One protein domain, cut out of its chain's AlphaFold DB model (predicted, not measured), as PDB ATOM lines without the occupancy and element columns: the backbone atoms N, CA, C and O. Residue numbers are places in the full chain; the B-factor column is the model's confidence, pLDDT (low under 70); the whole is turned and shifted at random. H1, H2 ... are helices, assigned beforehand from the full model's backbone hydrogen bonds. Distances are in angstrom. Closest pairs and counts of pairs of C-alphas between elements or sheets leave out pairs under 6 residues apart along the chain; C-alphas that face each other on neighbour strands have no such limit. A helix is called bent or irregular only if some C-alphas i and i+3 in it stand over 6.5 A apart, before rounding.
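AT A GLANCE: This is residues 83 to 159 of the 171 residues of an uncharacterized protein of Pyrenochaeta sp. DS3sAY3a (UniProt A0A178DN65). This is a long, open helical hairpin: one long helix, H2, makes the longest axis, and a bent helix, H1, is joined to it at one end by a short link, the two spreading from there like a narrow V. They meet near the link, where arm H1b touches H2, while residues 83 to 97 of H1 and 137 to 159 stand free. The printed part has 77 residues with two named helices, H1 then H2, and no named strand; its class is all helix. The whole is extended, with a radius of gyration of the C-alphas of 18.5 A and spans of 63 by 25 by 14 A, only just a rod.

IN THESE COORDINATES: Find C-alpha 122 at (32.729, -13.081, -70.130); from there H2, residues 122 to 158, runs 54.6 A to C-alpha 158 at (-13.749, -8.412, -98.492). H2 is neither bent nor irregular, but only just: C-alphas 124 and 127 are 6.1 A apart. Go back to C-alpha 83 at (5.514, -4.068, -106.734), where H1, residues 83 to 115, begins. By its hydrogen bonds H1 was assigned as one helix, but it is bent: C-alphas 103 and 106 are 7.0 A apart. Its arms are H1a, residues 83 to 103, 30.5 A long, and H1b, residues 106 to 115, 14.6 A long.

HOW THE PARTS SIT: Look at residues 125 to 129 of H2, which alone touch H1b; the closest C-alphas are those of Val 125 and Phe 113, 7.6 A apart. H1b and H2 form a helical hairpin, running opposite ways at a steep tilt of 42 degrees. H1a and H1b stand at a steep tilt of 57 degrees. H1a and H2 are only just apart, their closest C-alphas 8.3 A from each other. In H1b every O i to N i+4 pair is within hydrogen-bond range; in H1a 15 of 17 are, and in H2 30 of 33.

THE WHOLE: The two C-alphas farthest apart are those of Gly 119 and Asp 159, 62.8 A. The printed part has no cut, and the link from H1 to H2, 6 residues, is short. The mean pLDDT of the printed part is 85.3, and residue 159 alone is under 70.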
ATOM      1  N   LYS A  83       6.016  -3.501-107.990       78.19
ATOM      2  CA  LYS A  83       5.514  -4.068-106.734       78.19
ATOM      3  C   LYS A  83       5.984  -5.510-106.499       78.19
ATOM      4  O   LYS A  83       6.458  -5.794-105.405       78.19
ATOM      5  N   ALA A  84       5.951  -6.381-107.510       81.12
ATOM      6  CA  ALA A  84       6.451  -7.753-107.374       81.12
ATOM      7  C   ALA A  84       7.968  -7.795-107.141       81.12
ATOM      8  O   ALA A  84       8.441  -8.531-106.277       81.12
ATOM      9  N   TYR A  85       8.731  -6.935-107.825       84.38
ATOM     10  CA  TYR A  85      10.165  -6.782-107.550       84.38
ATOM     11  C   TYR A  85      10.435  -6.260-106.132       84.38
ATOM     12  O   TYR A  85      11.403  -6.680-105.502       84.38
ATOM     13  N   GLY A  86       9.559  -5.406-105.594       85.25
ATOM     14  CA  GLY A  86       9.616  -4.956-104.203       85.25
ATOM     15  C   GLY A  86       9.487  -6.099-103.190       85.25
ATOM     16  O   GLY A  86      10.202  -6.098-102.192       85.25
ATOM     17  N   VAL A  87       8.650  -7.106-103.463       86.25
ATOM     18  CA  VAL A  87       8.509  -8.295-102.601       86.25
ATOM     19  C   VAL A  87       9.782  -9.141-102.618       86.25
ATOM     20  O   VAL A  87      10.271  -9.537-101.561       86.25
ATOM     21  N   VAL A  88      10.369  -9.365-103.798       85.56
ATOM     22  CA  VAL A  88      11.628 -10.118-103.940       85.56
ATOM     23  C   VAL A  88      12.783  -9.390-103.249       85.56
ATOM     24  O   VAL A  88      13.554 -10.010-102.514       85.56
ATOM     25  N   LEU A  89      12.875  -8.066-103.420       88.44
ATOM     26  CA  LEU A  89      13.861  -7.243-102.718       88.44
ATOM     27  C   LEU A  89      13.631  -7.250-101.204       88.44
ATOM     28  O   LEU A  89      14.594  -7.369-100.456       88.44
ATOM     29  N   GLY A  90      12.384  -7.178-100.738       83.94
ATOM     30  CA  GLY A  90      12.050  -7.253 -99.313       83.94
ATOM     31  C   GLY A  90      12.431  -8.597 -98.690       83.94
ATOM     32  O   GLY A  90      13.020  -8.634 -97.607       83.94
ATOM     33  N   ALA A  91      12.179  -9.701 -99.397       84.06
ATOM     34  CA  ALA A  91      12.612 -11.029 -98.974       84.06
ATOM     35  C   ALA A  91      14.144 -11.107 -98.886       84.06
ATOM     36  O   ALA A  91      14.684 -11.531 -97.864       84.06
ATOM     37  N   TRP A  92      14.853 -10.622 -99.909       84.19
ATOM     38  CA  TRP A  92      16.317 -10.602 -99.934       84.19
ATOM     39  C   TRP A  92      16.914  -9.736 -98.813       84.19
ATOM     40  O   TRP A  92      17.817 -10.179 -98.103       84.19
ATOM     41  N   LEU A  93      16.356  -8.544 -98.588       84.75
ATOM     42  CA  LEU A  93      16.766  -7.627 -97.522       84.75
ATOM     43  C   LEU A  93      16.480  -8.163 -96.120       84.75
ATOM     44  O   LEU A  93      17.150  -7.754 -95.182       84.75
ATOM     45  N   THR A  94      15.514  -9.067 -95.962       83.44
ATOM     46  CA  THR A  94      15.231  -9.712 -94.670       83.44
ATOM     47  C   THR A  94      16.145 -10.922 -94.448       83.44
ATOM     48  O   THR A  94      16.663 -11.129 -93.351       83.44
ATOM     49  N   LEU A  95      16.409 -11.697 -95.506       80.62
ATOM     50  CA  LEU A  95      17.275 -12.883 -95.481       80.62
ATOM     51  C   LEU A  95      18.756 -12.543 -95.268       80.62
ATOM     52  O   LEU A  95      19.469 -13.276 -94.579       80.62
ATOM     53  N   PHE A  96      19.233 -11.441 -95.846       82.31
ATOM     54  CA  PHE A  96      20.636 -11.034 -95.774       82.31
ATOM     55  C   PHE A  96      21.130 -10.730 -94.344       82.31
ATOM     56  O   PHE A  96      22.102 -11.351 -93.919       82.31
ATOM     57  N   PRO A  97      20.486  -9.852 -93.548       83.06
ATOM     58  CA  PRO A  97      20.899  -9.597 -92.172       83.06
ATOM     59  C   PRO A  97      20.655 -10.808 -91.271       83.06
ATOM     60  O   PRO A  97      21.497 -11.096 -90.426       83.06
ATOM     61  N   ALA A  98      19.568 -11.560 -91.474       81.69
ATOM     62  CA  ALA A  98      19.291 -12.778 -90.716       81.69
ATOM     63  C   ALA A  98      20.411 -13.817 -90.862       81.69
ATOM     64  O   ALA A  98      20.907 -14.345 -89.872       81.69
ATOM     65  N   SER A  99      20.854 -14.079 -92.091       79.56
ATOM     66  CA  SER A  99      21.940 -15.029 -92.348       79.56
ATOM     67  C   SER A  99      23.320 -14.447 -92.028       79.56
ATOM     68  O   SER A  99      24.136 -15.118 -91.403       79.56
ATOM     69  N   GLY A 100      23.602 -13.202 -92.407       84.44
ATOM     70  CA  GLY A 100      24.919 -12.587 -92.239       84.44
ATOM     71  C   GLY A 100      25.270 -12.280 -90.784       84.44
ATOM     72  O   GLY A 100      26.386 -12.573 -90.345       84.44
ATOM     73  N   LEU A 101      24.324 -11.729 -90.015       84.44
ATOM     74  CA  LEU A 101      24.576 -11.355 -88.623       84.44
ATOM     75  C   LEU A 101      24.718 -12.587 -87.737       84.44
ATOM     76  O   LEU A 101      25.678 -12.652 -86.978       84.44
ATOM     77  N   LEU A 102      23.835 -13.584 -87.874       84.88
ATOM     78  CA  LEU A 102      23.901 -14.807 -87.065       84.88
ATOM     79  C   LEU A 102      25.192 -15.600 -87.292       84.88
ATOM     80  O   LEU A 102      25.732 -16.151 -86.341       84.88
ATOM     81  N   ASN A 103      25.715 -15.631 -88.521       87.75
ATOM     82  CA  ASN A 103      26.992 -16.295 -88.799       87.75
ATOM     83  C   ASN A 103      28.202 -15.500 -88.274       87.75
ATOM     84  O   ASN A 103      29.240 -16.086 -87.975       87.75
ATOM     85  N   SER A 104      28.081 -14.177 -88.143       89.19
ATOM     86  CA  SER A 104      29.187 -13.301 -87.734       89.19
ATOM     87  C   SER A 104      29.207 -12.991 -86.233       89.19
ATOM     88  O   SER A 104      30.204 -12.473 -85.736       89.19
ATOM     89  N   THR A 105      28.150 -13.306 -85.477       87.94
ATOM     90  CA  THR A 105      28.085 -13.016 -84.032       87.94
ATOM     91  C   THR A 105      29.231 -13.653 -83.248       87.94
ATOM     92  O   THR A 105      29.785 -13.001 -82.369       87.94
ATOM     93  N   GLY A 106      29.646 -14.877 -83.595       87.75
ATOM     94  CA  GLY A 106      30.729 -15.580 -82.898       87.75
ATOM     95  C   GLY A 106      32.091 -14.891 -83.029       87.75
ATOM     96  O   GLY A 106      32.798 -14.720 -82.037       87.75
ATOM     97  N   ILE A 107      32.446 -14.430 -84.236       90.19
ATOM     98  CA  ILE A 107      33.701 -13.693 -84.446       90.19
ATOM     99  C   ILE A 107      33.624 -12.279 -83.860       90.19
ATOM    100  O   ILE A 107      34.606 -11.795 -83.302       90.19
ATOM    101  N   LEU A 108      32.452 -11.638 -83.927       89.44
ATOM    102  CA  LEU A 108      32.223 -10.324 -83.327       89.44
ATOM    103  C   LEU A 108      32.377 -10.370 -81.809       89.44
ATOM    104  O   LEU A 108      33.026  -9.490 -81.253       89.44
ATOM    105  N   GLN A 109      31.842 -11.400 -81.152       87.56
ATOM    106  CA  GLN A 109      31.998 -11.599 -79.715       87.56
ATOM    107  C   GLN A 109      33.481 -11.659 -79.335       87.56
ATOM    108  O   GLN A 109      33.929 -10.861 -78.513       87.56
ATOM    109  N   ALA A 110      34.262 -12.522 -79.990       88.62
ATOM    110  CA  ALA A 110      35.696 -12.655 -79.732       88.62
ATOM    111  C   ALA A 110      36.478 -11.359 -80.018       88.62
ATOM    112  O   ALA A 110      37.324 -10.949 -79.225       88.62
ATOM    113  N   TRP A 111      36.172 -10.674 -81.122       90.56
ATOM    114  CA  TRP A 111      36.850  -9.428 -81.480       90.56
ATOM    115  C   TRP A 111      36.575  -8.305 -80.473       90.56
ATOM    116  O   TRP A 111      37.491  -7.558 -80.119       90.56
ATOM    117  N   LEU A 112      35.334  -8.199 -79.987       88.44
ATOM    118  CA  LEU A 112      34.920  -7.166 -79.040       88.44
ATOM    119  C   LEU A 112      35.565  -7.364 -77.663       88.44
ATOM    120  O   LEU A 112      36.016  -6.383 -77.065       88.44
ATOM    121  N   PHE A 113      35.671  -8.618 -77.213       86.06
ATOM    122  CA  PHE A 113      36.433  -8.991 -76.018       86.06
ATOM    123  C   PHE A 113      37.901  -8.568 -76.117       86.06
ATOM    124  O   PHE A 113      38.447  -7.997 -75.177       86.06
ATOM    125  N   GLU A 114      38.527  -8.810 -77.270       87.38
ATOM    126  CA  GLU A 114      39.951  -8.550 -77.473       87.38
ATOM    127  C   GLU A 114      40.263  -7.057 -77.663       87.38
ATOM    128  O   GLU A 114      41.328  -6.616 -77.256       87.38
ATOM    129  N   HIS A 115      39.386  -6.250 -78.275       86.56
ATOM    130  CA  HIS A 115      39.730  -4.871 -78.669       86.56
ATOM    131  C   HIS A 115      39.085  -3.786 -77.808       86.56
ATOM    132  O   HIS A 115      39.753  -2.815 -77.458       86.56
ATOM    133  N   GLN A 116      37.792  -3.911 -77.509       81.81
ATOM    134  CA  GLN A 116      36.997  -2.820 -76.932       81.81
ATOM    135  C   GLN A 116      36.701  -3.034 -75.448       81.81
ATOM    136  O   GLN A 116      36.622  -2.071 -74.694       81.81
ATOM    137  N   LEU A 117      36.563  -4.287 -75.016       80.25
ATOM    138  CA  LEU A 117      36.204  -4.649 -73.646       80.25
ATOM    139  C   LEU A 117      37.343  -5.393 -72.937       80.25
ATOM    140  O   LEU A 117      37.117  -6.347 -72.190       80.25
ATOM    141  N   LYS A 118      38.583  -4.931 -73.133       71.56
ATOM    142  CA  LYS A 118      39.737  -5.463 -72.399       71.56
ATOM    143  C   LYS A 118      39.535  -5.251 -70.896       71.56
ATOM    144  O   LYS A 118      39.649  -4.131 -70.408       71.56
ATOM    145  N   GLY A 119      39.247  -6.335 -70.177       80.56
ATOM    146  CA  GLY A 119      39.068  -6.340 -68.722       80.56
ATOM    147  C   GLY A 119      37.636  -6.573 -68.229       80.56
ATOM    148  O   GLY A 119      37.452  -6.689 -67.022       80.56
ATOM    149  N   TYR A 120      36.648  -6.685 -69.121       84.12
ATOM    150  CA  TYR A 120      35.302  -7.126 -68.742       84.12
ATOM    151  C   TYR A 120      35.225  -8.649 -68.637       84.12
ATOM    152  O   TYR A 120      35.926  -9.377 -69.343       84.12
ATOM    153  N   THR A 121      34.361  -9.133 -67.748       86.00
ATOM    154  CA  THR A 121      34.141 -10.575 -67.580       86.00
ATOM    155  C   THR A 121      33.297 -11.144 -68.723       86.00
ATOM    156  O   THR A 121      32.493 -10.443 -69.335       86.00
ATOM    157  N   GLU A 122      33.442 -12.439 -69.014       84.12
ATOM    158  CA  GLU A 122      32.729 -13.081 -70.130       84.12
ATOM    159  C   GLU A 122      31.191 -12.969 -70.010       84.12
ATOM    160  O   GLU A 122      30.464 -12.769 -70.991       84.12
ATOM    161  N   SER A 123      30.692 -12.986 -68.773       86.75
ATOM    162  CA  SER A 123      29.281 -12.782 -68.434       86.75
ATOM    163  C   SER A 123      28.760 -11.388 -68.812       86.75
ATOM    164  O   SER A 123      27.616 -11.250 -69.241       86.75
ATOM    165  N   GLU A 124      29.589 -10.348 -68.705       87.44
ATOM    166  CA  GLU A 124      29.196  -8.959 -68.991       87.44
ATOM    167  C   GLU A 124      29.119  -8.636 -70.482       87.44
ATOM    168  O   GLU A 124      28.563  -7.614 -70.866       87.44
ATOM    169  N   VAL A 125      29.643  -9.496 -71.341       87.88
ATOM    170  CA  VAL A 125      29.541  -9.318 -72.794       87.88
ATOM    171  C   VAL A 125      28.486 -10.256 -73.370       87.88
ATOM    172  O   VAL A 125      27.753  -9.887 -74.288       87.88
ATOM    173  N   SER A 126      28.340 -11.450 -72.794       89.00
ATOM    174  CA  SER A 126      27.385 -12.459 -73.262       89.00
ATOM    175  C   SER A 126      25.914 -12.052 -73.103       89.00
ATOM    176  O   SER A 126      25.083 -12.485 -73.907       89.00
ATOM    177  N   TRP A 127      25.554 -11.183 -72.147       91.81
ATOM    178  CA  TRP A 127      24.166 -10.709 -72.022       91.81
ATOM    179  C   TRP A 127      23.722  -9.864 -73.222       91.81
ATOM    180  O   TRP A 127      22.577  -9.981 -73.647       91.81
ATOM    181  N   ILE A 128      24.625  -9.084 -73.824       90.12
ATOM    182  CA  ILE A 128      24.330  -8.241 -74.992       90.12
ATOM    183  C   ILE A 128      23.981  -9.128 -76.189       90.12
ATOM    184  O   ILE A 128      22.955  -8.935 -76.844       90.12
ATOM    185  N   PHE A 129      24.802 -10.151 -76.439       89.75
ATOM    186  CA  PHE A 129      24.558 -11.130 -77.499       89.75
ATOM    187  C   PHE A 129      23.308 -11.981 -77.227       89.75
ATOM    188  O   PHE A 129      22.568 -12.306 -78.158       89.75
ATOM    189  N   SER A 130      23.008 -12.267 -75.956       89.88
ATOM    190  CA  SER A 130      21.773 -12.948 -75.548       89.88
ATOM    191  C   SER A 130      20.531 -12.086 -75.800       89.88
ATOM    192  O   SER A 130      19.542 -12.577 -76.343       89.88
ATOM    193  N   THR A 131      20.576 -10.787 -75.478       91.75
ATOM    194  CA  THR A 131      19.494  -9.838 -75.785       91.75
ATOM    195  C   THR A 131      19.312  -9.666 -77.292       91.75
ATOM    196  O   THR A 131      18.179  -9.638 -77.765       91.75
ATOM    197  N   PHE A 132      20.402  -9.612 -78.062       89.94
ATOM    198  CA  PHE A 132      20.341  -9.575 -79.522       89.94
ATOM    199  C   PHE A 132      19.603 -10.794 -80.094       89.94
ATOM    200  O   PHE A 132      18.651 -10.632 -80.859       89.94
ATOM    201  N   ALA A 133      19.985 -12.008 -79.683       89.25
ATOM    202  CA  ALA A 133      19.320 -13.231 -80.127       89.25
ATOM    203  C   ALA A 133      17.842 -13.262 -79.699       89.25
ATOM    204  O   ALA A 133      16.972 -13.601 -80.499       89.25
ATOM    205  N   PHE A 134      17.542 -12.844 -78.465       89.75
ATOM    206  CA  PHE A 134      16.171 -12.746 -77.970       89.75
ATOM    207  C   PHE A 134      15.307 -11.815 -78.831       89.75
ATOM    208  O   PHE A 134      14.226 -12.212 -79.262       89.75
ATOM    209  N   LEU A 135      15.788 -10.605 -79.135       89.88
ATOM    210  CA  LEU A 135      15.069  -9.646 -79.978       89.88
ATOM    211  C   LEU A 135      14.910 -10.141 -81.416       89.88
ATOM    212  O   LEU A 135      13.872  -9.902 -82.028       89.88
ATOM    213  N   PHE A 136      15.903 -10.858 -81.944       87.19
ATOM    214  CA  PHE A 136      15.836 -11.448 -83.276       87.19
ATOM    215  C   PHE A 136      14.687 -12.463 -83.391       87.19
ATOM    216  O   PHE A 136      13.855 -12.367 -84.295       87.19
ATOM    217  N   PHE A 137      14.576 -13.389 -82.434       85.88
ATOM    218  CA  PHE A 137      13.475 -14.358 -82.404       85.88
ATOM    219  C   PHE A 137      12.126 -13.714 -82.057       85.88
ATOM    220  O   PHE A 137      11.111 -14.041 -82.674       85.88
ATOM    221  N   LEU A 138      12.105 -12.768 -81.111       90.31
ATOM    222  CA  LEU A 138      10.891 -12.048 -80.728       90.31
ATOM    223  C   LEU A 138      10.335 -11.222 -81.896       90.31
ATOM    224  O   LEU A 138       9.129 -11.229 -82.131       90.31
ATOM    225  N   GLY A 139      11.201 -10.552 -82.660       87.75
ATOM    226  CA  GLY A 139      10.818  -9.807 -83.857       87.75
ATOM    227  C   GLY A 139      10.158 -10.709 -84.899       87.75
ATOM    228  O   GLY A 139       9.086 -10.375 -85.402       87.75
ATOM    229  N   GLY A 140      10.731 -11.891 -85.152       85.69
ATOM    230  CA  GLY A 140      10.127 -12.895 -86.032       85.69
ATOM    231  C   GLY A 140       8.742 -13.351 -85.559       85.69
ATOM    232  O   GLY A 140       7.803 -13.419 -86.353       85.69
ATOM    233  N   PHE A 141       8.583 -13.586 -84.253       89.69
ATOM    234  CA  PHE A 141       7.298 -13.954 -83.657       89.69
ATOM    235  C   PHE A 141       6.245 -12.843 -83.795       89.69
ATOM    236  O   PHE A 141       5.117 -13.102 -84.218       89.69
ATOM    237  N   ILE A 142       6.608 -11.594 -83.486       91.50
ATOM    238  CA  ILE A 142       5.699 -10.443 -83.579       91.50
ATOM    239  C   ILE A 142       5.241 -10.244 -85.022       91.50
ATOM    240  O   ILE A 142       4.042 -10.109 -85.253       91.50
ATOM    241  N   ILE A 143       6.165 -10.270 -85.989       87.94
ATOM    242  CA  ILE A 143       5.838 -10.101 -87.410       87.94
ATOM    243  C   ILE A 143       4.876 -11.197 -87.871       87.94
ATOM    244  O   ILE A 143       3.876 -10.876 -88.506       87.94
ATOM    245  N   GLY A 144       5.109 -12.460 -87.497       87.25
ATOM    246  CA  GLY A 144       4.203 -13.564 -87.834       87.25
ATOM    247  C   GLY A 144       2.784 -13.362 -87.290       87.25
ATOM    248  O   GLY A 144       1.797 -13.589 -87.996       87.25
ATOM    249  N   MET A 145       2.666 -12.858 -86.059       89.62
ATOM    250  CA  MET A 145       1.374 -12.543 -85.441       89.62
ATOM    251  C   MET A 145       0.675 -11.354 -86.113       89.62
ATOM    252  O   MET A 145      -0.546 -11.369 -86.285       89.62
ATOM    253  N   LEU A 146       1.437 -10.326 -86.492       89.12
ATOM    254  CA  LEU A 146       0.941  -9.098 -87.118       89.12
ATOM    255  C   LEU A 146       0.418  -9.366 -88.527       89.12
ATOM    256  O   LEU A 146      -0.709  -8.997 -88.839       89.12
ATOM    257  N   VAL A 147       1.214 -10.080 -89.324       87.94
ATOM    258  CA  VAL A 147       0.854 -10.630 -90.634       87.94
ATOM    259  C   VAL A 147      -0.479 -11.358 -90.488       87.94
ATOM    260  O   VAL A 147      -1.484 -10.883 -91.009       87.94
ATOM    261  N   SER A 148      -0.543 -12.414 -89.677       84.00
ATOM    262  CA  SER A 148      -1.753 -13.234 -89.512       84.00
ATOM    263  C   SER A 148      -3.006 -12.421 -89.147       84.00
ATOM    264  O   SER A 148      -4.078 -12.654 -89.700       84.00
ATOM    265  N   LYS A 149      -2.881 -11.432 -88.252       86.38
ATOM    266  CA  LYS A 149      -3.979 -10.527 -87.868       86.38
ATOM    267  C   LYS A 149      -4.445  -9.652 -89.032       86.38
ATOM    268  O   LYS A 149      -5.644  -9.560 -89.273       86.38
ATOM    269  N   VAL A 150      -3.511  -9.032 -89.751       87.81
ATOM    270  CA  VAL A 150      -3.808  -8.156 -90.893       87.81
ATOM    271  C   VAL A 150      -4.445  -8.941 -92.039       87.81
ATOM    272  O   VAL A 150      -5.401  -8.453 -92.632       87.81
ATOM    273  N   TYR A 151      -3.986 -10.167 -92.314       81.81
ATOM    274  CA  TYR A 151      -4.609 -11.025 -93.329       81.81
ATOM    275  C   TYR A 151      -6.051 -11.393 -92.962       81.81
ATOM    276  O   TYR A 151      -6.927 -11.335 -93.819       81.81
ATOM    277  N   VAL A 152      -6.323 -11.736 -91.699       83.56
ATOM    278  CA  VAL A 152      -7.687 -12.067 -91.249       83.56
ATOM    279  C   VAL A 152      -8.610 -10.851 -91.316       83.56
ATOM    280  O   VAL A 152      -9.722 -10.966 -91.824       83.56
ATOM    281  N   GLU A 153      -8.150  -9.689 -90.856       83.06
ATOM    282  CA  GLU A 153      -8.940  -8.453 -90.898       83.06
ATOM    283  C   GLU A 153      -9.245  -8.025 -92.340       83.06
ATOM    284  O   GLU A 153     -10.384  -7.706 -92.670       83.06
ATOM    285  N   ALA A 154      -8.252  -8.094 -93.232       80.25
ATOM    286  CA  ALA A 154      -8.446  -7.799 -94.648       80.25
ATOM    287  C   ALA A 154      -9.472  -8.746 -95.299       80.25
ATOM    288  O   ALA A 154     -10.333  -8.292 -96.049       80.25
ATOM    289  N   ASN A 155      -9.430 -10.040 -94.969       76.62
ATOM    290  CA  ASN A 155     -10.388 -11.022 -95.483       76.62
ATOM    291  C   ASN A 155     -11.815 -10.791 -94.956       76.62
ATOM    292  O   ASN A 155     -12.777 -10.972 -95.699       76.62
ATOM    293  N   ASN A 156     -11.965 -10.337 -93.708       78.38
ATOM    294  CA  ASN A 156     -13.265 -10.012 -93.111       78.38
ATOM    295  C   ASN A 156     -13.928  -8.773 -93.757       78.38
ATOM    296  O   ASN A 156     -15.152  -8.660 -93.783       78.38
ATOM    297  N   LEU A 157     -13.131  -7.850 -94.312       76.50
ATOM    298  CA  LEU A 157     -13.626  -6.675 -95.042       76.50
ATOM    299  C   LEU A 157     -14.054  -6.990 -96.485       76.50
ATOM    300  O   LEU A 157     -14.918  -6.300 -97.025       76.50
ATOM    301  N   ILE A 158     -13.452  -8.005 -97.109       73.81
ATOM    302  CA  ILE A 158     -13.749  -8.412 -98.492       73.81
ATOM    303  C   ILE A 158     -15.055  -9.220 -98.555       73.81
ATOM    304  O   ILE A 158     -15.856  -8.999 -99.461       73.81
ATOM    305  N   ASP A 159     -15.318 -10.067 -97.555       65.25
ATOM    306  CA  ASP A 159     -16.576 -10.807 -97.406       65.25
ATOM    307  C   ASP A 159     -17.226 -10.536 -96.034       65.25
ATOM    308  O   ASP A 159     -17.110 -11.349 -95.114       65.25
TER     309      ASP A 159